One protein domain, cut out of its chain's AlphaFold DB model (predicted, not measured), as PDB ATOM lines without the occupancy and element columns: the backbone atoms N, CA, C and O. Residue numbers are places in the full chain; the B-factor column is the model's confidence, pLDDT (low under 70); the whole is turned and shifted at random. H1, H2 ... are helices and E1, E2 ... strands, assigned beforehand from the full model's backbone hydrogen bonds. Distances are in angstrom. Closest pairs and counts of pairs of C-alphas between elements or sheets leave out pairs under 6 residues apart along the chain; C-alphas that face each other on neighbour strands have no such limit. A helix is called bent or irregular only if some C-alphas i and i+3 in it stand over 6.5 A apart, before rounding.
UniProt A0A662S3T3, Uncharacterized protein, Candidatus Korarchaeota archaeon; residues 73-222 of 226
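AT A GLANCE: This is residues 73 to 222 of the 226 residues of an uncharacterized protein of Candidatus Korarchaeota archaeon (UniProt A0A662S3T3). A twisted sheet of six strands makes the middle layer, with H2 and H3 over one face and H1 over the other. A small hairpin, E3 and E4, packs through E4 on E6, and a long unnamed stretch, residues 93 to 113, leads from edge strand E2 to H1. The printed part has 150 residues with three named helices and eight named strands, in the order E1 E2 H1 E3 E4 E5 H2 E6 E7 H3 E8; the large sheet runs E2 E1 E6 E7 E5 E8, antiparallel. The class is mixed, and the whole is compact, with a radius of gyration of the C-alphas of 14.6 A and spans of 41 by 32 by 27 A.

HOW THE PARTS SIT: E1, residues 74 to 78, and E2, residues 86 to 92, form an antiparallel hairpin, with N 75 and O 89 within hydrogen-bond range at 2.8 A. H1, residues 114 to 125, precedes a second hairpin, E3, residues 128 to 131, and E4, residues 137 to 140, with N 130 and O 138 at 2.8 A. E5, residues 148 to 157, H2, residues 163 to 174, and E6, residues 180 to 186, form a split strand-helix-strand unit, two strands running the same way with E7, residues 192 to 200, between them; its crossover is right-handed. E7, H3, residues 201 to 210, and E8, residues 218 to 221, form another split strand-helix-strand unit, with E5 between E7 and E8 in the sheet; its crossover is also right-handed. Across the antiparallel neighbours, these backbone pairs are within hydrogen-bond range: N 76 and O 182 at 2.8 A for E1 and E6, N 183 and O 196 at 2.8 A for the hairpin E6 and E7, N 151 and O 197 at 2.8 A for E5 and E7, and N 153 and O 220 at 2.9 A for E5 and E8. H1 runs along the strands over E6 at a height over the sheet of 8.1 A. On the opposite face, H2 runs slantwise to the strands at 8.5 A, and H3 along them over E7 and E5 at 8.3 A. H2 and H3 are close but not clearly touching, Ser 167 and Met 210 having the closest C-alphas at 7.1 A. Every O i to N i+4 pair is within hydrogen-bond range in H1 and H2, and 3 of 6 in H3, which is irregular: C-alphas 202 and 205 are 7.5 A apart.

IN THESE COORDINATES: E1 begins at C-alpha 74 (37.821, -17.958, -26.824), and E8 ends at C-alpha 221 (52.105, -30.299, -18.868). From first to last C-alpha, E7 measures 26.7 A, E5 26.2 A, E2 20.3 A, E6 19.7 A, H1 15.8 A, H2 15.7 A and H3 15.5 A.

THE WHOLE: The C-alphas farthest apart, of Glu 83 and Pro 134, are 44.7 A apart. The printed part has no cut, and the link from E2 to H1 is long. Mean pLDDT of the printed part is 82.1; residues under 70 include 102 to 111 and 214 to 219.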
ATOM      1  N   ASN A  73      35.940 -21.732 -27.909       86.12
ATOM      2  CA  ASN A  73      36.859 -21.062 -28.842       86.12
ATOM      3  C   ASN A  73      37.072 -19.568 -28.530       86.12
ATOM      4  O   ASN A  73      36.945 -18.687 -29.383       86.12
ATOM      5  N   HIS A  74      37.422 -19.289 -27.275       89.12
ATOM      6  CA  HIS A  74      37.821 -17.958 -26.824       89.12
ATOM      7  C   HIS A  74      39.304 -17.899 -26.532       89.12
ATOM      8  O   HIS A  74      39.883 -18.829 -25.977       89.12
ATOM      9  N   LEU A  75      39.902 -16.760 -26.837       92.12
ATOM     10  CA  LEU A  75      41.244 -16.400 -26.430       92.12
ATOM     11  C   LEU A  75      41.152 -15.205 -25.486       92.12
ATOM     12  O   LEU A  75      40.517 -14.204 -25.804       92.12
ATOM     13  N   THR A  76      41.784 -15.311 -24.321       91.19
ATOM     14  CA  THR A  76      41.928 -14.227 -23.350       91.19
ATOM     15  C   THR A  76      43.406 -13.899 -23.180       91.19
ATOM     16  O   THR A  76      44.176 -14.731 -22.709       91.19
ATOM     17  N   LEU A  77      43.806 -12.682 -23.534       91.88
ATOM     18  CA  LEU A  77      45.113 -12.123 -23.221       91.88
ATOM     19  C   LEU A  77      45.033 -11.394 -21.877       91.88
ATOM     20  O   LEU A  77      44.309 -10.409 -21.733       91.88
ATOM     21  N   LEU A  78      45.813 -11.867 -20.914       91.00
ATOM     22  CA  LEU A  78      46.093 -11.194 -19.655       91.00
ATOM     23  C   LEU A  78      47.461 -10.525 -19.794       91.00
ATOM     24  O   LEU A  78      48.460 -11.216 -19.968       91.00
ATOM     25  N   SER A  79      47.531  -9.197 -19.768       89.88
ATOM     26  CA  SER A  79      48.796  -8.474 -19.912       89.88
ATOM     27  C   SER A  79      48.867  -7.270 -18.974       89.88
ATOM     28  O   SER A  79      48.093  -6.323 -19.141       89.88
ATOM     29  N   PRO A  80      49.819  -7.237 -18.024       87.00
ATOM     30  CA  PRO A  80      49.942  -6.137 -17.067       87.00
ATOM     31  C   PRO A  80      50.350  -4.809 -17.719       87.00
ATOM     32  O   PRO A  80      50.194  -3.760 -17.100       87.00
ATOM     33  N   SER A  81      50.876  -4.839 -18.949       84.81
ATOM     34  CA  SER A  81      51.289  -3.643 -19.690       84.81
ATOM     35  C   SER A  81      50.144  -2.946 -20.430       84.81
ATOM     36  O   SER A  81      50.375  -1.885 -21.003       84.81
ATOM     37  N   LEU A  82      48.942  -3.532 -20.464       82.00
ATOM     38  CA  LEU A  82      47.779  -2.969 -21.155       82.00
ATOM     39  C   LEU A  82      46.812  -2.333 -20.151       82.00
ATOM     40  O   LEU A  82      46.585  -2.885 -19.075       82.00
ATOM     41  N   GLU A  83      46.200  -1.210 -20.532       72.81
ATOM     42  CA  GLU A  83      45.328  -0.390 -19.671       72.81
ATOM     43  C   GLU A  83      44.186  -1.197 -19.033       72.81
ATOM     44  O   GLU A  83      43.952  -1.095 -17.830       72.81
ATOM     45  N   ASN A  84      43.569  -2.099 -19.801       67.75
ATOM     46  CA  ASN A  84      42.452  -2.928 -19.337       67.75
ATOM     47  C   ASN A  84      42.845  -4.321 -18.835       67.75
ATOM     48  O   ASN A  84      41.968  -5.062 -18.402       67.75
ATOM     49  N   ARG A  85      44.142  -4.665 -18.866       81.31
ATOM     50  CA  ARG A  85      44.785  -5.932 -18.443       81.31
ATOM     51  C   ARG A  85      44.228  -7.251 -18.992       81.31
ATOM     52  O   ARG A  85      44.992  -8.200 -19.081       81.31
ATOM     53  N   VAL A  86      42.960  -7.322 -19.382       84.56
ATOM     54  CA  VAL A  86      42.223  -8.498 -19.831       84.56
ATOM     55  C   VAL A  86      41.562  -8.168 -21.159       84.56
ATOM     56  O   VAL A  86      40.737  -7.260 -21.257       84.56
ATOM     57  N   TRP A  87      41.906  -8.938 -22.177       85.06
ATOM     58  CA  TRP A  87      41.464  -8.730 -23.548       85.06
ATOM     59  C   TRP A  87      40.962 -10.042 -24.120       85.06
ATOM     60  O   TRP A  87      41.604 -11.068 -23.925       85.06
ATOM     61  N   LYS A  88      39.819 -10.035 -24.804       86.75
ATOM     62  CA  LYS A  88      39.153 -11.254 -25.278       86.75
ATOM     63  C   LYS A  88      38.888 -11.208 -26.774       86.75
ATOM     64  O   LYS A  88      38.574 -10.150 -27.315       86.75
ATOM     65  N   ALA A  89      38.987 -12.365 -27.417       87.00
ATOM     66  CA  ALA A  89      38.562 -12.591 -28.790       87.00
ATOM     67  C   ALA A  89      37.921 -13.972 -28.935       87.00
ATOM     68  O   ALA A  89      38.338 -14.930 -28.285       87.00
ATOM     69  N   GLN A  90      36.946 -14.073 -29.830       87.06
ATOM     70  CA  GLN A  90      36.437 -15.337 -30.343       87.06
ATOM     71  C   GLN A  90      37.225 -15.742 -31.582       87.06
ATOM     72  O   GLN A  90      37.628 -14.894 -32.385       87.06
ATOM     73  N   PHE A  91      37.405 -17.042 -31.766       87.25
ATOM     74  CA  PHE A  91      37.976 -17.606 -32.978       87.25
ATOM     75  C   PHE A  91      37.171 -18.813 -33.455       87.25
ATOM     76  O   PHE A  91      36.487 -19.471 -32.676       87.25
ATOM     77  N   ASP A  92      37.249 -19.113 -34.742       82.56
ATOM     78  CA  ASP A  92      36.710 -20.343 -35.308       82.56
ATOM     79  C   ASP A  92      37.547 -20.766 -36.514       82.56
ATOM     80  O   ASP A  92      38.011 -19.926 -37.280       82.56
ATOM     81  N   GLU A  93      37.777 -22.072 -36.641       76.94
ATOM     82  CA  GLU A  93      38.477 -22.698 -37.775       76.94
ATOM     83  C   GLU A  93      39.734 -21.955 -38.280       76.94
ATOM     84  O   GLU A  93      39.923 -21.758 -39.480       76.94
ATOM     85  N   GLY A  94      40.626 -21.542 -37.376       79.94
ATOM     86  CA  GLY A  94      41.867 -20.875 -37.776       79.94
ATOM     87  C   GLY A  94      41.781 -19.355 -37.927       79.94
ATOM     88  O   GLY A  94      42.783 -18.730 -38.272       79.94
ATOM     89  N   LEU A  95      40.619 -18.747 -37.676       82.69
ATOM     90  CA  LEU A  95      40.368 -17.322 -37.890       82.69
ATOM     91  C   LEU A  95      39.817 -16.651 -36.632       82.69
ATOM     92  O   LEU A  95      39.021 -17.230 -35.900       82.69
ATOM     93  N   LEU A  96      40.203 -15.396 -36.397       82.38
ATOM     94  CA  LEU A  96      39.560 -14.561 -35.385       82.38
ATOM     95  C   LEU A  96      38.156 -14.180 -35.873       82.38
ATOM     96  O   LEU A  96      38.013 -13.498 -36.887       82.38
ATOM     97  N   ALA A  97      37.130 -14.621 -35.149       80.50
ATOM     98  CA  ALA A  97      35.738 -14.270 -35.408       80.50
ATOM     99  C   ALA A  97      35.409 -12.867 -34.877       80.50
ATOM    100  O   ALA A  97      34.579 -12.163 -35.450       80.50
ATOM    101  N   THR A  98      36.089 -12.442 -33.808       80.12
ATOM    102  CA  THR A  98      36.011 -11.076 -33.282       80.12
ATOM    103  C   THR A  98      37.411 -10.504 -33.061       80.12
ATOM    104  O   THR A  98      38.329 -11.254 -32.713       80.12
ATOM    105  N   PRO A  99      37.596  -9.181 -33.196       76.75
ATOM    106  CA  PRO A  99      38.840  -8.538 -32.796       76.75
ATOM    107  C   PRO A  99      39.073  -8.693 -31.288       76.75
ATOM    108  O   PRO A  99      38.136  -8.878 -30.504       76.75
ATOM    109  N   LEU A 100      40.341  -8.599 -30.883       79.81
ATOM    110  CA  LEU A 100      40.705  -8.581 -29.475       79.81
ATOM    111  C   LEU A 100      40.234  -7.258 -28.847       79.81
ATOM    112  O   LEU A 100      40.644  -6.182 -29.286       79.81
ATOM    113  N   SER A 101      39.365  -7.355 -27.841       74.12
ATOM    114  CA  SER A 101      38.698  -6.214 -27.197       74.12
ATOM    115  C   SER A 101      38.675  -6.360 -25.676       74.12
ATOM    116  O   SER A 101      38.654  -7.472 -25.136       74.12
ATOM    117  N   ALA A 102      38.674  -5.236 -24.966       66.12
ATOM    118  CA  ALA A 102      38.504  -5.205 -23.523       66.12
ATOM    119  C   ALA A 102      37.022  -4.999 -23.225       66.12
ATOM    120  O   ALA A 102      36.485  -3.931 -23.491       66.12
ATOM    121  N   ALA A 103      36.345  -6.029 -22.712       57.84
ATOM    122  CA  ALA A 103      34.944  -5.946 -22.280       57.84
ATOM    123  C   ALA A 103      33.966  -5.304 -23.303       57.84
ATOM    124  O   ALA A 103      32.975  -4.699 -22.906       57.84
ATOM    125  N   GLY A 104      34.218  -5.466 -24.610       51.72
ATOM    126  CA  GLY A 104      33.380  -4.904 -25.678       51.72
ATOM    127  C   GLY A 104      33.725  -3.470 -26.103       51.72
ATOM    128  O   GLY A 104      33.024  -2.918 -26.948       51.72
ATOM    129  N   GLU A 105      34.796  -2.878 -25.569       56.41
ATOM    130  CA  GLU A 105      35.334  -1.585 -26.003       56.41
ATOM    131  C   GLU A 105      36.542  -1.735 -26.948       56.41
ATOM    132  O   GLU A 105      37.205  -2.773 -26.968       56.41
ATOM    133  N   GLN A 106      36.741  -0.671 -27.744       54.16
ATOM    134  CA  GLN A 106      37.771  -0.347 -28.750       54.16
ATOM    135  C   GLN A 106      38.726  -1.473 -29.214       54.16
ATOM    136  O   GLN A 106      39.460  -2.074 -28.431       54.16
ATOM    137  N   GLU A 107      38.761  -1.706 -30.532       59.94
ATOM    138  CA  GLU A 107      39.653  -2.674 -31.187       59.94
ATOM    139  C   GLU A 107      41.127  -2.361 -30.898       59.94
ATOM    140  O   GLU A 107      41.589  -1.268 -31.208       59.94
ATOM    141  N   LEU A 108      41.870  -3.328 -30.347       62.88
ATOM    142  CA  LEU A 108      43.259  -3.095 -29.925       62.88
ATOM    143  C   LEU A 108      44.291  -3.939 -30.669       62.88
ATOM    144  O   LEU A 108      45.479  -3.864 -30.371       62.88
ATOM    145  N   PHE A 109      43.870  -4.747 -31.647       59.12
ATOM    146  CA  PHE A 109      44.787  -5.694 -32.286       59.12
ATOM    147  C   PHE A 109      45.985  -5.003 -32.955       59.12
ATOM    148  O   PHE A 109      47.064  -5.577 -32.959       59.12
ATOM    149  N   GLY A 110      45.822  -3.771 -33.455       60.44
ATOM    150  CA  GLY A 110      46.900  -2.991 -34.074       60.44
ATOM    151  C   GLY A 110      47.923  -2.396 -33.096       60.44
ATOM    152  O   GLY A 110      49.061  -2.172 -33.500       60.44
ATOM    153  N   ASP A 111      47.551  -2.197 -31.828       69.38
ATOM    154  CA  ASP A 111      48.380  -1.510 -30.822       69.38
ATOM    155  C   ASP A 111      49.142  -2.476 -29.899       69.38
ATOM    156  O   ASP A 111      49.926  -2.063 -29.041       69.38
ATOM    157  N   LEU A 112      48.920  -3.784 -30.057       79.31
ATOM    158  CA  LEU A 112      49.667  -4.814 -29.340       79.31
ATOM    159  C   LEU A 112      51.122  -4.881 -29.822       79.31
ATOM    160  O   LEU A 112      51.422  -4.595 -30.978       79.31
ATOM    161  N   ASP A 113      52.024  -5.356 -28.963       84.44
ATOM    162  CA  ASP A 113      53.370  -5.748 -29.393       84.44
ATOM    163  C   ASP A 113      53.274  -6.798 -30.514       84.44
ATOM    164  O   ASP A 113      52.522  -7.770 -30.398       84.44
ATOM    165  N   SER A 114      54.061  -6.613 -31.577       86.50
ATOM    166  CA  SER A 114      54.217  -7.562 -32.683       86.50
ATOM    167  C   SER A 114      54.424  -9.012 -32.229       86.50
ATOM    168  O   SER A 114      53.858  -9.913 -32.838       86.50
ATOM    169  N   GLU A 115      55.154  -9.245 -31.133       89.75
ATOM    170  CA  GLU A 115      55.357 -10.587 -30.570       89.75
ATOM    171  C   GLU A 115      54.026 -11.209 -30.109       89.75
ATOM    172  O   GLU A 115      53.738 -12.371 -30.384       89.75
ATOM    173  N   ILE A 116      53.178 -10.429 -29.432       90.62
ATOM    174  CA  ILE A 116      51.870 -10.890 -28.942       90.62
ATOM    175  C   ILE A 116      50.914 -11.111 -30.116       90.62
ATOM    176  O   ILE A 116      50.211 -12.122 -30.148       90.62
ATOM    177  N   GLN A 117      50.898 -10.194 -31.089       88.88
ATOM    178  CA  GLN A 117      50.066 -10.328 -32.288       88.88
ATOM    179  C   GLN A 117      50.412 -11.605 -33.060       88.88
ATOM    180  O   GLN A 117      49.520 -12.386 -33.396       88.88
ATOM    181  N   ASN A 118      51.704 -11.848 -33.292       91.62
ATOM    182  CA  ASN A 118      52.189 -13.039 -33.981       91.62
ATOM    183  C   ASN A 118      51.855 -14.315 -33.210       91.62
ATOM    184  O   ASN A 118      51.398 -15.284 -33.816       91.62
ATOM    185  N   ALA A 119      52.048 -14.320 -31.888       94.31
ATOM    186  CA  ALA A 119      51.701 -15.462 -31.053       94.31
ATOM    187  C   ALA A 119      50.202 -15.779 -31.147       94.31
ATOM    188  O   ALA A 119      49.838 -16.922 -31.414       94.31
ATOM    189  N   ILE A 120      49.327 -14.775 -31.023       93.25
ATOM    190  CA  ILE A 120      47.875 -14.956 -31.171       93.25
ATOM    191  C   ILE A 120      47.530 -15.473 -32.572       93.25
ATOM    192  O   ILE A 120      46.782 -16.441 -32.691       93.25
ATOM    193  N   ALA A 121      48.095 -14.880 -33.625       91.69
ATOM    194  CA  ALA A 121      47.849 -15.305 -35.000       91.69
ATOM    195  C   ALA A 121      48.289 -16.758 -35.248       91.69
ATOM    196  O   ALA A 121      47.572 -17.506 -35.907       91.69
ATOM    197  N   GLN A 122      49.429 -17.182 -34.692       94.50
ATOM    198  CA  GLN A 122      49.907 -18.563 -34.796       94.50
ATOM    199  C   GLN A 122      49.069 -19.539 -33.964       94.50
ATOM    200  O   GLN A 122      48.765 -20.624 -34.453       94.50
ATOM    201  N   ILE A 123      48.660 -19.163 -32.745       94.81
ATOM    202  CA  ILE A 123      47.764 -19.978 -31.908       94.81
ATOM    203  C   ILE A 123      46.445 -20.201 -32.638       94.81
ATOM    204  O   ILE A 123      46.031 -21.343 -32.823       94.81
ATOM    205  N   VAL A 124      45.810 -19.114 -33.082       93.00
ATOM    206  CA  VAL A 124      44.517 -19.158 -33.765       93.00
ATOM    207  C   VAL A 124      44.649 -19.903 -35.086       93.00
ATOM    208  O   VAL A 124      43.964 -20.903 -35.265       93.00
ATOM    209  N   GLY A 125      45.579 -19.513 -35.961       92.06
ATOM    210  CA  GLY A 125      45.795 -20.151 -37.264       92.06
ATOM    211  C   GLY A 125      46.248 -21.614 -37.194       92.06
ATOM    212  O   GLY A 125      46.068 -22.358 -38.154       92.06
ATOM    213  N   GLY A 126      46.812 -22.047 -36.064       92.19
ATOM    214  CA  GLY A 126      47.177 -23.440 -35.802       92.19
ATOM    215  C   GLY A 126      46.052 -24.292 -35.211       92.19
ATOM    216  O   GLY A 126      46.266 -25.484 -34.970       92.19
ATOM    217  N   THR A 127      44.875 -23.714 -34.946       91.50
ATOM    218  CA  THR A 127      43.739 -24.462 -34.399       91.50
ATOM    219  C   THR A 127      43.186 -25.465 -35.403       91.50
ATOM    220  O   THR A 127      43.050 -25.189 -36.594       91.50
ATOM    221  N   LYS A 128      42.844 -26.660 -34.918       90.38
ATOM    222  CA  LYS A 128      42.198 -27.692 -35.735       90.38
ATOM    223  C   LYS A 128      41.234 -28.533 -34.918       90.38
ATOM    224  O   LYS A 128      41.472 -28.815 -33.746       90.38
ATOM    225  N   TRP A 129      40.170 -28.993 -35.565       87.69
ATOM    226  CA  TRP A 129      39.268 -29.974 -34.977       87.69
ATOM    227  C   TRP A 129      39.872 -31.378 -35.061       87.69
ATOM    228  O   TRP A 129      40.124 -31.896 -36.152       87.69
ATOM    229  N   VAL A 130      40.086 -32.008 -33.910       88.56
ATOM    230  CA  VAL A 130      40.528 -33.398 -33.798       88.56
ATOM    231  C   VAL A 130      39.307 -34.263 -33.535       88.56
ATOM    232  O   VAL A 130      38.678 -34.160 -32.485       88.56
ATOM    233  N   ARG A 131      38.966 -35.126 -34.494       83.56
ATOM    234  CA  ARG A 131      37.903 -36.123 -34.324       83.56
ATOM    235  C   ARG A 131      38.415 -37.274 -33.463       83.56
ATOM    236  O   ARG A 131      39.447 -37.858 -33.788       83.56
ATOM    237  N   THR A 132      37.691 -37.603 -32.400       77.00
ATOM    238  CA  THR A 132      37.947 -38.789 -31.567       77.00
ATOM    239  C   THR A 132      37.080 -39.969 -32.003       77.00
ATOM    240  O   THR A 132      37.522 -41.111 -31.914       77.00
ATOM    241  N   ASP A 133      35.892 -39.695 -32.547       70.19
ATOM    242  CA  ASP A 133      35.019 -40.658 -33.222       70.19
ATOM    243  C   ASP A 133      34.169 -39.937 -34.308       70.19
ATOM    244  O   ASP A 133      34.413 -38.755 -34.576       70.19
ATOM    245  N   PRO A 134      33.226 -40.606 -35.010       56.03
ATOM    246  CA  PRO A 134      32.432 -39.970 -36.067       56.03
ATOM    247  C   PRO A 134      31.620 -38.735 -35.639       56.03
ATOM    248  O   PRO A 134      31.316 -37.902 -36.492       56.03
ATOM    249  N   TRP A 135      31.286 -38.614 -34.353       57.84
ATOM    250  CA  TRP A 135      30.415 -37.576 -33.792       57.84
ATOM    251  C   TRP A 135      31.129 -36.714 -32.742       57.84
ATOM    252  O   TRP A 135      30.666 -35.618 -32.431       57.84
ATOM    253  N   ARG A 136      32.257 -37.191 -32.199       71.62
ATOM    254  CA  ARG A 136      32.992 -36.556 -31.101       71.62
ATOM    255  C   ARG A 136      34.353 -36.013 -31.523       71.62
ATOM    256  O   ARG A 136      34.990 -36.470 -32.475       71.62
ATOM    257  N   GLY A 137      34.814 -35.009 -30.789       81.94
ATOM    258  CA  GLY A 137      36.104 -34.380 -31.018       81.94
ATOM    259  C   GLY A 137      36.360 -33.181 -30.119       81.94
ATOM    260  O   GLY A 137      35.586 -32.882 -29.210       81.94
ATOM    261  N   TYR A 138      37.465 -32.495 -30.370       86.81
ATOM    262  CA  TYR A 138      37.852 -31.292 -29.643       86.81
ATOM    263  C   TYR A 138      38.705 -30.371 -30.513       86.81
ATOM    264  O   TYR A 138      39.354 -30.810 -31.466       86.81
ATOM    265  N   THR A 139      38.709 -29.081 -30.191       88.88
ATOM    266  CA  THR A 139      39.640 -28.127 -30.796       88.88
ATOM    267  C   THR A 139      41.010 -28.295 -30.148       88.88
ATOM    268  O   THR A 139      41.164 -28.114 -28.944       88.88
ATOM    269  N   GLN A 140      42.005 -28.643 -30.958       90.62
ATOM    270  CA  GLN A 140      43.410 -28.648 -30.571       90.62
ATOM    271  C   GLN A 140      44.060 -27.332 -30.998       90.62
ATOM    272  O   GLN A 140      43.835 -26.865 -32.115       90.62
ATOM    273  N   THR A 141      44.898 -26.774 -30.127       92.75
ATOM    274  CA  THR A 141      45.725 -25.587 -30.392       92.75
ATOM    275  C   THR A 141      47.210 -25.996 -30.482       92.75
ATOM    276  O   THR A 141      47.566 -27.081 -30.010       92.75
ATOM    277  N   PRO A 142      48.084 -25.219 -31.150       94.31
ATOM    278  CA  PRO A 142      49.480 -25.610 -31.359       94.31
ATOM    279  C   PRO A 142      50.323 -25.469 -30.085       94.31
ATOM    280  O   PRO A 142      50.256 -24.469 -29.397       94.31
ATOM    281  N   GLU A 143      51.222 -26.409 -29.802       94.56
ATOM    282  CA  GLU A 143      52.022 -26.397 -28.560       94.56
ATOM    283  C   GLU A 143      52.993 -25.196 -28.437       94.56
ATOM    284  O   GLU A 143      53.483 -24.889 -27.349       94.56
ATOM    285  N   LYS A 144      53.307 -24.519 -29.551       94.06
ATOM    286  CA  LYS A 144      54.260 -23.398 -29.634       94.06
ATOM    287  C   LYS A 144      53.729 -22.315 -30.576       94.06
ATOM    288  O   LYS A 144      53.150 -22.646 -31.609       94.06
ATOM    289  N   ALA A 145      53.988 -21.050 -30.246       93.50
ATOM    290  CA  ALA A 145      53.624 -19.896 -31.068       93.50
ATOM    291  C   ALA A 145      54.566 -18.709 -30.798       93.50
ATOM    292  O   ALA A 145      54.629 -18.247 -29.674       93.50
ATOM    293  N   ASP A 146      55.316 -18.244 -31.796       89.94
ATOM    294  CA  ASP A 146      56.271 -17.112 -31.762       89.94
ATOM    295  C   ASP A 146      56.859 -16.720 -30.383       89.94
ATOM    296  O   ASP A 146      56.511 -15.696 -29.807       89.94
ATOM    297  N   GLY A 147      57.744 -17.542 -29.806       89.38
ATOM    298  CA  GLY A 147      58.371 -17.257 -28.498       89.38
ATOM    299  C   GLY A 147      57.514 -17.605 -27.267       89.38
ATOM    300  O   GLY A 147      58.015 -17.605 -26.134       89.38
ATOM    301  N   TRP A 148      56.261 -17.994 -27.489       95.50
ATOM    302  CA  TRP A 148      55.335 -18.545 -26.509       95.50
ATOM    303  C   TRP A 148      55.260 -20.063 -26.606       95.50
ATOM    304  O   TRP A 148      55.438 -20.680 -27.662       95.50
ATOM    305  N   ILE A 149      54.975 -20.665 -25.461       95.44
ATOM    306  CA  ILE A 149      54.794 -22.099 -25.295       95.44
ATOM    307  C   ILE A 149      53.480 -22.341 -24.573       95.44
ATOM    308  O   ILE A 149      53.143 -21.620 -23.632       95.44
ATOM    309  N   MET A 150      52.759 -23.372 -24.993       95.50
ATOM    310  CA  MET A 150      51.704 -23.947 -24.177       95.50
ATOM    311  C   MET A 150      52.374 -24.587 -22.962       95.50
ATOM    312  O   MET A 150      53.273 -25.406 -23.115       95.50
ATOM    313  N   VAL A 151      51.997 -24.185 -21.754       92.50
ATOM    314  CA  VAL A 151      52.555 -24.741 -20.511       92.50
ATOM    315  C   VAL A 151      51.636 -25.812 -19.952       92.50
ATOM    316  O   VAL A 151      52.107 -26.861 -19.513       92.50
ATOM    317  N   ILE A 152      50.330 -25.556 -19.999       88.81
ATOM    318  CA  ILE A 152      49.293 -26.455 -19.503       88.81
ATOM    319  C   ILE A 152      48.237 -26.612 -20.590       88.81
ATOM    320  O   ILE A 152      47.804 -25.619 -21.173       88.81
ATOM    321  N   ASP A 153      47.826 -27.853 -20.814       89.06
ATOM    322  CA  ASP A 153      46.637 -28.213 -21.577       89.06
ATOM    323  C   ASP A 153      45.767 -29.128 -20.732       89.06
ATOM    324  O   ASP A 153      46.249 -30.064 -20.089       89.06
ATOM    325  N   GLY A 154      44.483 -28.835 -20.694       84.81
ATOM    326  CA  GLY A 154      43.551 -29.476 -19.794       84.81
ATOM    327  C   GLY A 154      42.120 -29.342 -20.259       84.81
ATOM    328  O   GLY A 154      41.828 -28.864 -21.352       84.81
ATOM    329  N   TRP A 155      41.216 -29.786 -19.408       79.75
ATOM    330  CA  TRP A 155      39.791 -29.684 -19.591       79.75
ATOM    331  C   TRP A 155      39.135 -29.231 -18.291       79.75
ATOM    332  O   TRP A 155      39.599 -29.527 -17.190       79.75
ATOM    333  N   HIS A 156      38.043 -28.495 -18.428       75.31
ATOM    334  CA  HIS A 156      37.193 -28.087 -17.323       75.31
ATOM    335  C   HIS A 156      35.791 -28.644 -17.551       75.31
ATOM    336  O   HIS A 156      35.233 -28.469 -18.635       75.31
ATOM    337  N   SER A 157      35.249 -29.319 -16.534       71.50
ATOM    338  CA  SER A 157      33.844 -29.723 -16.476       71.50
ATOM    339  C   SER A 157      32.989 -28.544 -16.023       71.50
ATOM    340  O   SER A 157      33.299 -27.926 -15.011       71.50
ATOM    341  N   SER A 158      31.887 -28.267 -16.711       63.38
ATOM    342  CA  SER A 158      30.877 -27.317 -16.239       63.38
ATOM    343  C   SER A 158      30.016 -27.875 -15.099       63.38
ATOM    344  O   SER A 158      29.279 -27.112 -14.480       63.38
ATOM    345  N   LEU A 159      30.094 -29.184 -14.828       58.38
ATOM    346  CA  LEU A 159      29.296 -29.858 -13.797       58.38
ATOM    347  C   LEU A 159      29.986 -29.882 -12.429       58.38
ATOM    348  O   LEU A 159      29.312 -29.861 -11.405       58.38
ATOM    349  N   GLU A 160      31.319 -29.908 -12.405       65.62
ATOM    350  CA  GLU A 160      32.099 -30.020 -11.172       65.62
ATOM    351  C   GLU A 160      33.333 -29.122 -11.233       65.62
ATOM    352  O   GLU A 160      34.087 -29.134 -12.213       65.62
ATOM    353  N   SER A 161      33.563 -28.354 -10.166       69.88
ATOM    354  CA  SER A 161      34.810 -27.613 -10.019       69.88
ATOM    355  C   SER A 161      35.965 -28.558  -9.679       69.88
ATOM    356  O   SER A 161      35.806 -29.601  -9.047       69.88
ATOM    357  N   SER A 162      37.157 -28.171 -10.110       75.12
ATOM    358  CA  SER A 162      38.425 -28.837  -9.816       75.12
ATOM    359  C   SER A 162      39.436 -27.794  -9.334       75.12
ATOM    360  O   SER A 162      39.333 -26.629  -9.730       75.12
ATOM    361  N   PRO A 163      40.468 -28.182  -8.565       81.69
ATOM    362  CA  PRO A 163      41.541 -27.257  -8.197       81.69
ATOM    363  C   PRO A 163      42.181 -26.559  -9.407       81.69
ATOM    364  O   PRO A 163      42.485 -25.365  -9.351       81.69
ATOM    365  N   PHE A 164      42.298 -27.269 -10.537       81.62
ATOM    366  CA  PHE A 164      42.764 -26.692 -11.795       81.62
ATOM    367  C   PHE A 164      41.833 -25.584 -12.304       81.62
ATOM    368  O   PHE A 164      42.289 -24.477 -12.600       81.62
ATOM    369  N   SER A 165      40.525 -25.843 -12.379       77.31
ATOM    370  CA  SER A 165      39.568 -24.836 -12.847       77.31
ATOM    371  C   SER A 165      39.482 -23.629 -11.925       77.31
ATOM    372  O   SER A 165      39.380 -22.503 -12.408       77.31
ATOM    373  N   ASP A 166      39.570 -23.853 -10.617       81.44
ATOM    374  CA  ASP A 166      39.561 -22.781  -9.625       81.44
ATOM    375  C   ASP A 166      40.813 -21.908  -9.770       81.44
ATOM    376  O   ASP A 166      40.717 -20.680  -9.758       81.44
ATOM    377  N   SER A 167      41.970 -22.524 -10.032       84.94
ATOM    378  CA  SER A 167      43.222 -21.811 -10.305       84.94
ATOM    379  C   SER A 167      43.165 -21.001 -11.604       84.94
ATOM    380  O   SER A 167      43.575 -19.843 -11.636       84.94
ATOM    381  N   VAL A 168      42.606 -21.561 -12.684       84.25
ATOM    382  CA  VAL A 168      42.419 -20.834 -13.954       84.25
ATOM    383  C   VAL A 168      41.476 -19.643 -13.766       84.25
ATOM    384  O   VAL A 168      41.753 -18.548 -14.259       84.25
ATOM    385  N   GLN A 169      40.385 -19.812 -13.013       80.75
ATOM    386  CA  GLN A 169      39.500 -18.701 -12.667       80.75
ATOM    387  C   GLN A 169      40.216 -17.646 -11.814       80.75
ATOM    388  O   GLN A 169      40.037 -16.450 -12.061       80.75
ATOM    389  N   ALA A 170      41.042 -18.059 -10.848       81.81
ATOM    390  CA  ALA A 170      41.839 -17.149 -10.031       81.81
ATOM    391  C   ALA A 170      42.813 -16.327 -10.888       81.81
ATOM    392  O   ALA A 170      42.844 -15.108 -10.745       81.81
ATOM    393  N   LEU A 171      43.492 -16.936 -11.871       83.31
ATOM    394  CA  LEU A 171      44.384 -16.217 -12.793       83.31
ATOM    395  C   LEU A 171      43.697 -15.050 -13.510       83.31
ATOM    396  O   LEU A 171      44.277 -13.971 -13.643       83.31
ATOM    397  N   THR A 172      42.447 -15.237 -13.943       75.25
ATOM    398  CA  THR A 172      41.686 -14.171 -14.619       75.25
ATOM    399  C   THR A 172      41.281 -13.023 -13.687       75.25
ATOM    400  O   THR A 172      40.930 -11.948 -14.172       75.25
ATOM    401  N   LYS A 173      41.350 -13.221 -12.362       77.00
ATOM    402  CA  LYS A 173      41.044 -12.212 -11.331       77.00
ATOM    403  C   LYS A 173      42.306 -11.557 -10.761       77.00
ATOM    404  O   LYS A 173      42.308 -10.357 -10.499       77.00
ATOM    405  N   GLU A 174      43.367 -12.336 -10.569       74.12
ATOM    406  CA  GLU A 174      44.597 -11.917  -9.888       74.12
ATOM    407  C   GLU A 174      45.504 -11.031 -10.749       74.12
ATOM    408  O   GLU A 174      46.296 -10.277 -10.192       74.12
ATOM    409  N   ASN A 175      45.330 -11.036 -12.078       72.31
ATOM    410  CA  ASN A 175      46.118 -10.253 -13.038       72.31
ATOM    411  C   ASN A 175      47.635 -10.510 -12.907       72.31
ATOM    412  O   ASN A 175      48.327  -9.730 -12.245       72.31
ATOM    413  N   PRO A 176      48.170 -11.567 -13.547       85.62
ATOM    414  CA  PRO A 176      49.588 -11.911 -13.443       85.62
ATOM    415  C   PRO A 176      50.510 -10.741 -13.824       85.62
ATOM    416  O   PRO A 176      50.197  -9.925 -14.694       85.62
ATOM    417  N   ASP A 177      51.693 -10.687 -13.203       90.38
ATOM    418  CA  ASP A 177      52.732  -9.681 -13.472       90.38
ATOM    419  C   ASP A 177      53.520  -9.951 -14.772       90.38
ATOM    420  O   ASP A 177      54.503  -9.270 -15.074       90.38
ATOM    421  N   PHE A 178      53.069 -10.917 -15.572       93.12
ATOM    422  CA  PHE A 178      53.591 -11.255 -16.890       93.12
ATOM    423  C   PHE A 178      52.445 -11.508 -17.886       93.12
ATOM    424  O   PHE A 178      51.343 -11.876 -17.476       93.12
ATOM    425  N   PRO A 179      52.688 -11.335 -19.199       93.50
ATOM    426  CA  PRO A 179      51.708 -11.671 -20.223       93.50
ATOM    427  C   PRO A 179      51.376 -13.173 -20.268       93.50
ATOM    428  O   PRO A 179      52.275 -14.013 -20.324       93.50
ATOM    429  N   LEU A 180      50.087 -13.497 -20.304       95.06
ATOM    430  CA  LEU A 180      49.531 -14.849 -20.348       95.06
ATOM    431  C   LEU A 180      48.399 -14.893 -21.382       95.06
ATOM    432  O   LEU A 180      47.538 -14.018 -21.399       95.06
ATOM    433  N   ILE A 181      48.380 -15.921 -22.227       95.06
ATOM    434  CA  ILE A 181      47.286 -16.181 -23.165       95.06
ATOM    435  C   ILE A 181      46.558 -17.442 -22.698       95.06
ATOM    436  O   ILE A 181      47.133 -18.527 -22.650       95.06
ATOM    437  N   LEU A 182      45.290 -17.292 -22.345       93.50
ATOM    438  CA  LEU A 182      44.371 -18.376 -22.018       93.50
ATOM    439  C   LEU A 182      43.519 -18.685 -23.248       93.50
ATOM    440  O   LEU A 182      42.881 -17.789 -23.795       93.50
ATOM    441  N   VAL A 183      43.462 -19.949 -23.651       92.94
ATOM    442  CA  VAL A 183      42.605 -20.426 -24.735       92.94
ATOM    443  C   VAL A 183      41.574 -21.393 -24.175       92.94
ATOM    444  O   VAL A 183      41.927 -22.408 -23.580       92.94
ATOM    445  N   ILE A 184      40.302 -21.079 -24.387       89.69
ATOM    446  CA  ILE A 184      39.172 -21.952 -24.098       89.69
ATOM    447  C   ILE A 184      38.731 -22.587 -25.410       89.69
ATOM    448  O   ILE A 184      38.231 -21.902 -26.295       89.69
ATOM    449  N   SER A 185      38.921 -23.891 -25.544       88.88
ATOM    450  CA  SER A 185      38.648 -24.659 -26.759       88.88
ATOM    451  C   SER A 185      37.324 -25.409 -26.648       88.88
ATOM    452  O   SER A 185      36.985 -25.927 -25.582       88.88
ATOM    453  N   ARG A 186      36.576 -25.518 -27.752       86.44
ATOM    454  CA  ARG A 186      35.369 -26.361 -27.773       86.44
ATOM    455  C   ARG A 186      35.717 -27.847 -27.695       86.44
ATOM    456  O   ARG A 186      36.692 -28.300 -28.299       86.44
ATOM    457  N   THR A 187      34.871 -28.612 -27.016       82.00
ATOM    458  CA  THR A 187      34.835 -30.076 -27.113       82.00
ATOM    459  C   THR A 187      33.444 -30.512 -27.569       82.00
ATOM    460  O   THR A 187      32.494 -29.736 -27.501       82.00
ATOM    461  N   SER A 188      33.312 -31.735 -28.080       74.25
ATOM    462  CA  SER A 188      32.006 -32.305 -28.422       74.25
ATOM    463  C   SER A 188      31.161 -32.612 -27.188       74.25
ATOM    464  O   SER A 188      29.954 -32.778 -27.315       74.25
ATOM    465  N   ASN A 189      31.786 -32.713 -26.009       73.75
ATOM    466  CA  ASN A 189      31.065 -32.758 -24.751       73.75
ATOM    467  C   ASN A 189      30.744 -31.316 -24.346       73.75
ATOM    468  O   ASN A 189      31.609 -30.560 -23.923       73.75
ATOM    469  N   VAL A 190      29.480 -30.941 -24.475       66.06
ATOM    470  CA  VAL A 190      28.965 -29.614 -24.113       66.06
ATOM    471  C   VAL A 190      29.043 -29.309 -22.607       66.06
ATOM    472  O   VAL A 190      28.900 -28.157 -22.214       66.06
ATOM    473  N   CYS A 191      29.333 -30.304 -21.760       67.88
ATOM    474  CA  CYS A 191      29.711 -30.107 -20.358       67.88
ATOM    475  C   CYS A 191      31.224 -29.936 -20.150       67.88
ATOM    476  O   CYS A 191      31.668 -29.846 -19.010       67.88
ATOM    477  N   ALA A 192      32.045 -29.941 -21.203       76.00
ATOM    478  CA  ALA A 192      33.495 -29.868 -21.081       76.00
ATOM    479  C   ALA A 192      34.116 -28.873 -22.066       76.00
ATOM    480  O   ALA A 192      33.869 -28.903 -23.273       76.00
ATOM    481  N   ILE A 193      35.002 -28.026 -21.556       83.38
ATOM    482  CA  ILE A 193      35.827 -27.125 -22.366       83.38
ATOM    483  C   ILE A 193      37.288 -27.547 -22.278       83.38
ATOM    484  O   ILE A 193      37.742 -27.978 -21.222       83.38
ATOM    485  N   GLY A 194      38.029 -27.398 -23.372       87.69
ATOM    486  CA  GLY A 194      39.487 -27.473 -23.347       87.69
ATOM    487  C   GLY A 194      40.061 -26.168 -22.804       87.69
ATOM    488  O   GLY A 194      39.531 -25.096 -23.088       87.69
ATOM    489  N   VAL A 195      41.138 -26.246 -22.036       89.50
ATOM    490  CA  VAL A 195      41.816 -25.093 -21.444       89.50
ATOM    491  C   VAL A 195      43.298 -25.205 -21.753       89.50
ATOM    492  O   VAL A 195      43.956 -26.121 -21.270       89.50
ATOM    493  N   SER A 196      43.833 -24.251 -22.506       93.56
ATOM    494  CA  SER A 196      45.261 -24.188 -22.813       93.56
ATOM    495  C   SER A 196      45.838 -22.855 -22.333       93.56
ATOM    496  O   SER A 196      45.300 -21.789 -22.633       93.56
ATOM    497  N   LEU A 197      46.934 -22.901 -21.577       94.38
ATOM    498  CA  LEU A 197      47.616 -21.722 -21.043       94.38
ATOM    499  C   LEU A 197      48.968 -21.546 -21.724       94.38
ATOM    500  O   LEU A 197      49.807 -22.446 -21.679       94.38
ATOM    501  N   TYR A 198      49.194 -20.370 -22.299       96.50
ATOM    502  CA  TYR A 198      50.424 -20.007 -22.985       96.50
ATOM    503  C   TYR A 198      51.130 -18.866 -22.271       96.50
ATOM    504  O   TYR A 198      50.530 -17.836 -21.970       96.50
ATOM    505  N   CYS A 199      52.436 -18.997 -22.084       95.94
ATOM    506  CA  CYS A 199      53.285 -17.890 -21.660       95.94
ATOM    507  C   CYS A 199      54.608 -17.916 -22.424       95.94
ATOM    508  O   CYS A 199      54.938 -18.878 -23.124       95.94
ATOM    509  N   ARG A 200      55.410 -16.864 -22.268       95.12
ATOM    510  CA  ARG A 200      56.801 -16.872 -22.734       95.12
ATOM    511  C   ARG A 200      57.599 -17.946 -21.988       95.12
ATOM    512  O   ARG A 200      57.376 -18.170 -20.795       95.12
ATOM    513  N   LYS A 201      58.605 -18.544 -22.641       91.81
ATOM    514  CA  LYS A 201      59.476 -19.589 -22.045       91.81
ATOM    515  C   LYS A 201      60.060 -19.187 -20.678       91.81
ATOM    516  O   LYS A 201      60.122 -20.013 -19.774       91.81
ATOM    517  N   LYS A 202      60.426 -17.911 -20.502       94.00
ATOM    518  CA  LYS A 202      60.984 -17.367 -19.246       94.00
ATOM    519  C   LYS A 202      59.989 -17.291 -18.077       94.00
ATOM    520  O   LYS A 202      60.419 -17.230 -16.931       94.00
ATOM    521  N   ASP A 203      58.686 -17.278 -18.360       94.94
ATOM    522  CA  ASP A 203      57.626 -17.087 -17.361       94.94
ATOM    523  C   ASP A 203      56.959 -18.416 -16.947       94.94
ATOM    524  O   ASP A 203      56.137 -18.439 -16.033       94.94
ATOM    525  N   LYS A 204      57.369 -19.547 -17.547       92.56
ATOM    526  CA  LYS A 204      56.825 -20.890 -17.272       92.56
ATOM    527  C   LYS A 204      56.796 -21.233 -15.782       92.56
ATOM    528  O   LYS A 204      55.762 -21.634 -15.259       92.56
ATOM    529  N   GLU A 205      57.921 -21.054 -15.095       92.50
ATOM    530  CA  GLU A 205      58.041 -21.385 -13.668       92.50
ATOM    531  C   GLU A 205      57.178 -20.487 -12.777       92.50
ATOM    532  O   GLU A 205      56.811 -20.885 -11.673       92.50
ATOM    533  N   LYS A 206      56.846 -19.272 -13.230       93.25
ATOM    534  CA  LYS A 206      55.896 -18.410 -12.517       93.25
ATOM    535  C   LYS A 206      54.485 -18.958 -12.677       93.25
ATOM    536  O   LYS A 206      53.811 -19.159 -11.675       93.25
ATOM    537  N   LEU A 207      54.082 -19.271 -13.911       92.00
ATOM    538  CA  LEU A 207      52.758 -19.814 -14.207       92.00
ATOM    539  C   LEU A 207      52.494 -21.131 -13.463       92.00
ATOM    540  O   LEU A 207      51.446 -21.280 -12.844       92.00
ATOM    541  N   LEU A 208      53.458 -22.058 -13.458       90.69
ATOM    542  CA  LEU A 208      53.311 -23.349 -12.773       90.69
ATOM    543  C   LEU A 208      53.131 -23.222 -11.253       90.69
ATOM    544  O   LEU A 208      52.511 -24.086 -10.649       90.69
ATOM    545  N   LYS A 209      53.637 -22.152 -10.628       91.12
ATOM    546  CA  LYS A 209      53.435 -21.892  -9.191       91.12
ATOM    547  C   LYS A 209      52.062 -21.306  -8.870       91.12
ATOM    548  O   LYS A 209      51.667 -21.330  -7.711       91.12
ATOM    549  N   MET A 210      51.378 -20.749  -9.867       89.50
ATOM    550  CA  MET A 210      50.053 -20.142  -9.717       89.50
ATOM    551  C   MET A 210      48.914 -21.132  -9.984       89.50
ATOM    552  O   MET A 210      47.760 -20.805  -9.730       89.50
ATOM    553  N   ILE A 211      49.219 -22.316 -10.519       86.44
ATOM    554  CA  ILE A 211      48.219 -23.329 -10.843       86.44
ATOM    555  C   ILE A 211      48.332 -24.507  -9.886       86.44
ATOM    556  O   ILE A 211      49.381 -25.143  -9.788       86.44
ATOM    557  N   ASP A 212      47.219 -24.838  -9.237       83.62
ATOM    558  CA  ASP A 212      47.085 -26.097  -8.523       83.62
ATOM    559  C   ASP A 212      46.849 -27.246  -9.516       83.62
ATOM    560  O   ASP A 212      45.819 -27.333 -10.187       83.62
ATOM    561  N   LEU A 213      47.844 -28.126  -9.614       79.38
ATOM    562  CA  LEU A 213      47.844 -29.311 -10.474       79.38
ATOM    563  C   LEU A 213      47.499 -30.592  -9.694       79.38
ATOM    564  O   LEU A 213      47.632 -31.692 -10.230       79.38
ATOM    565  N   SER A 214      47.128 -30.476  -8.412       66.69
ATOM    566  CA  SER A 214      47.095 -31.607  -7.484       66.69
ATOM    567  C   SER A 214      45.957 -32.599  -7.731       66.69
ATOM    568  O   SER A 214      46.122 -33.756  -7.354       66.69
ATOM    569  N   THR A 215      44.864 -32.233  -8.417       57.75
ATOM    570  CA  THR A 215      43.834 -33.186  -8.886       57.75
ATOM    571  C   THR A 215      42.979 -32.633 -10.042       57.75
ATOM    572  O   THR A 215      42.630 -31.456 -10.045       57.75
ATOM    573  N   GLY A 216      42.586 -33.515 -10.978       60.12
ATOM    574  CA  GLY A 216      41.533 -33.296 -11.991       60.12
ATOM    575  C   GLY A 216      41.848 -32.282 -13.105       60.12
ATOM    576  O   GLY A 216      42.597 -31.334 -12.916       60.12
ATOM    577  N   GLY A 217      41.290 -32.482 -14.304       57.97
ATOM    578  CA  GLY A 217      41.281 -31.474 -15.378       57.97
ATOM    579  C   GLY A 217      42.603 -31.195 -16.109       57.97
ATOM    580  O   GLY A 217      42.572 -30.642 -17.200       57.97
ATOM    581  N   VAL A 218      43.772 -31.597 -15.607       65.19
ATOM    582  CA  VAL A 218      45.044 -31.434 -16.342       65.19
ATOM    583  C   VAL A 218      45.229 -32.591 -17.327       65.19
ATOM    584  O   VAL A 218      45.296 -33.751 -16.928       65.19
ATOM    585  N   GLY A 219      45.319 -32.282 -18.621       61.72
ATOM    586  CA  GLY A 219      45.560 -33.261 -19.683       61.72
ATOM    587  C   GLY A 219      47.051 -33.503 -19.914       61.72
ATOM    588  O   GLY A 219      47.502 -34.648 -19.959       61.72
ATOM    589  N   ARG A 220      47.834 -32.426 -20.039       75.12
ATOM    590  CA  ARG A 220      49.286 -32.471 -20.249       75.12
ATOM    591  C   ARG A 220      49.962 -31.202 -19.723       75.12
ATOM    592  O   ARG A 220      49.458 -30.094 -19.883       75.12
ATOM    593  N   ILE A 221      51.150 -31.379 -19.146       73.69
ATOM    594  CA  ILE A 221      52.105 -30.299 -18.868       73.69
ATOM    595  C   ILE A 221      53.224 -30.438 -19.892       73.69
ATOM    596  O   ILE A 221      53.787 -31.523 -20.040       73.69
ATOM    597  N   TYR A 222      53.539 -29.367 -20.612       67.94
ATOM    598  CA  TYR A 222      54.555 -29.432 -21.656       67.94
ATOM    599  C   TYR A 222      55.943 -29.189 -21.076       67.94
ATOM    600  O   TYR A 222      56.227 -28.178 -20.412       67.94
TER     601      TYR A 222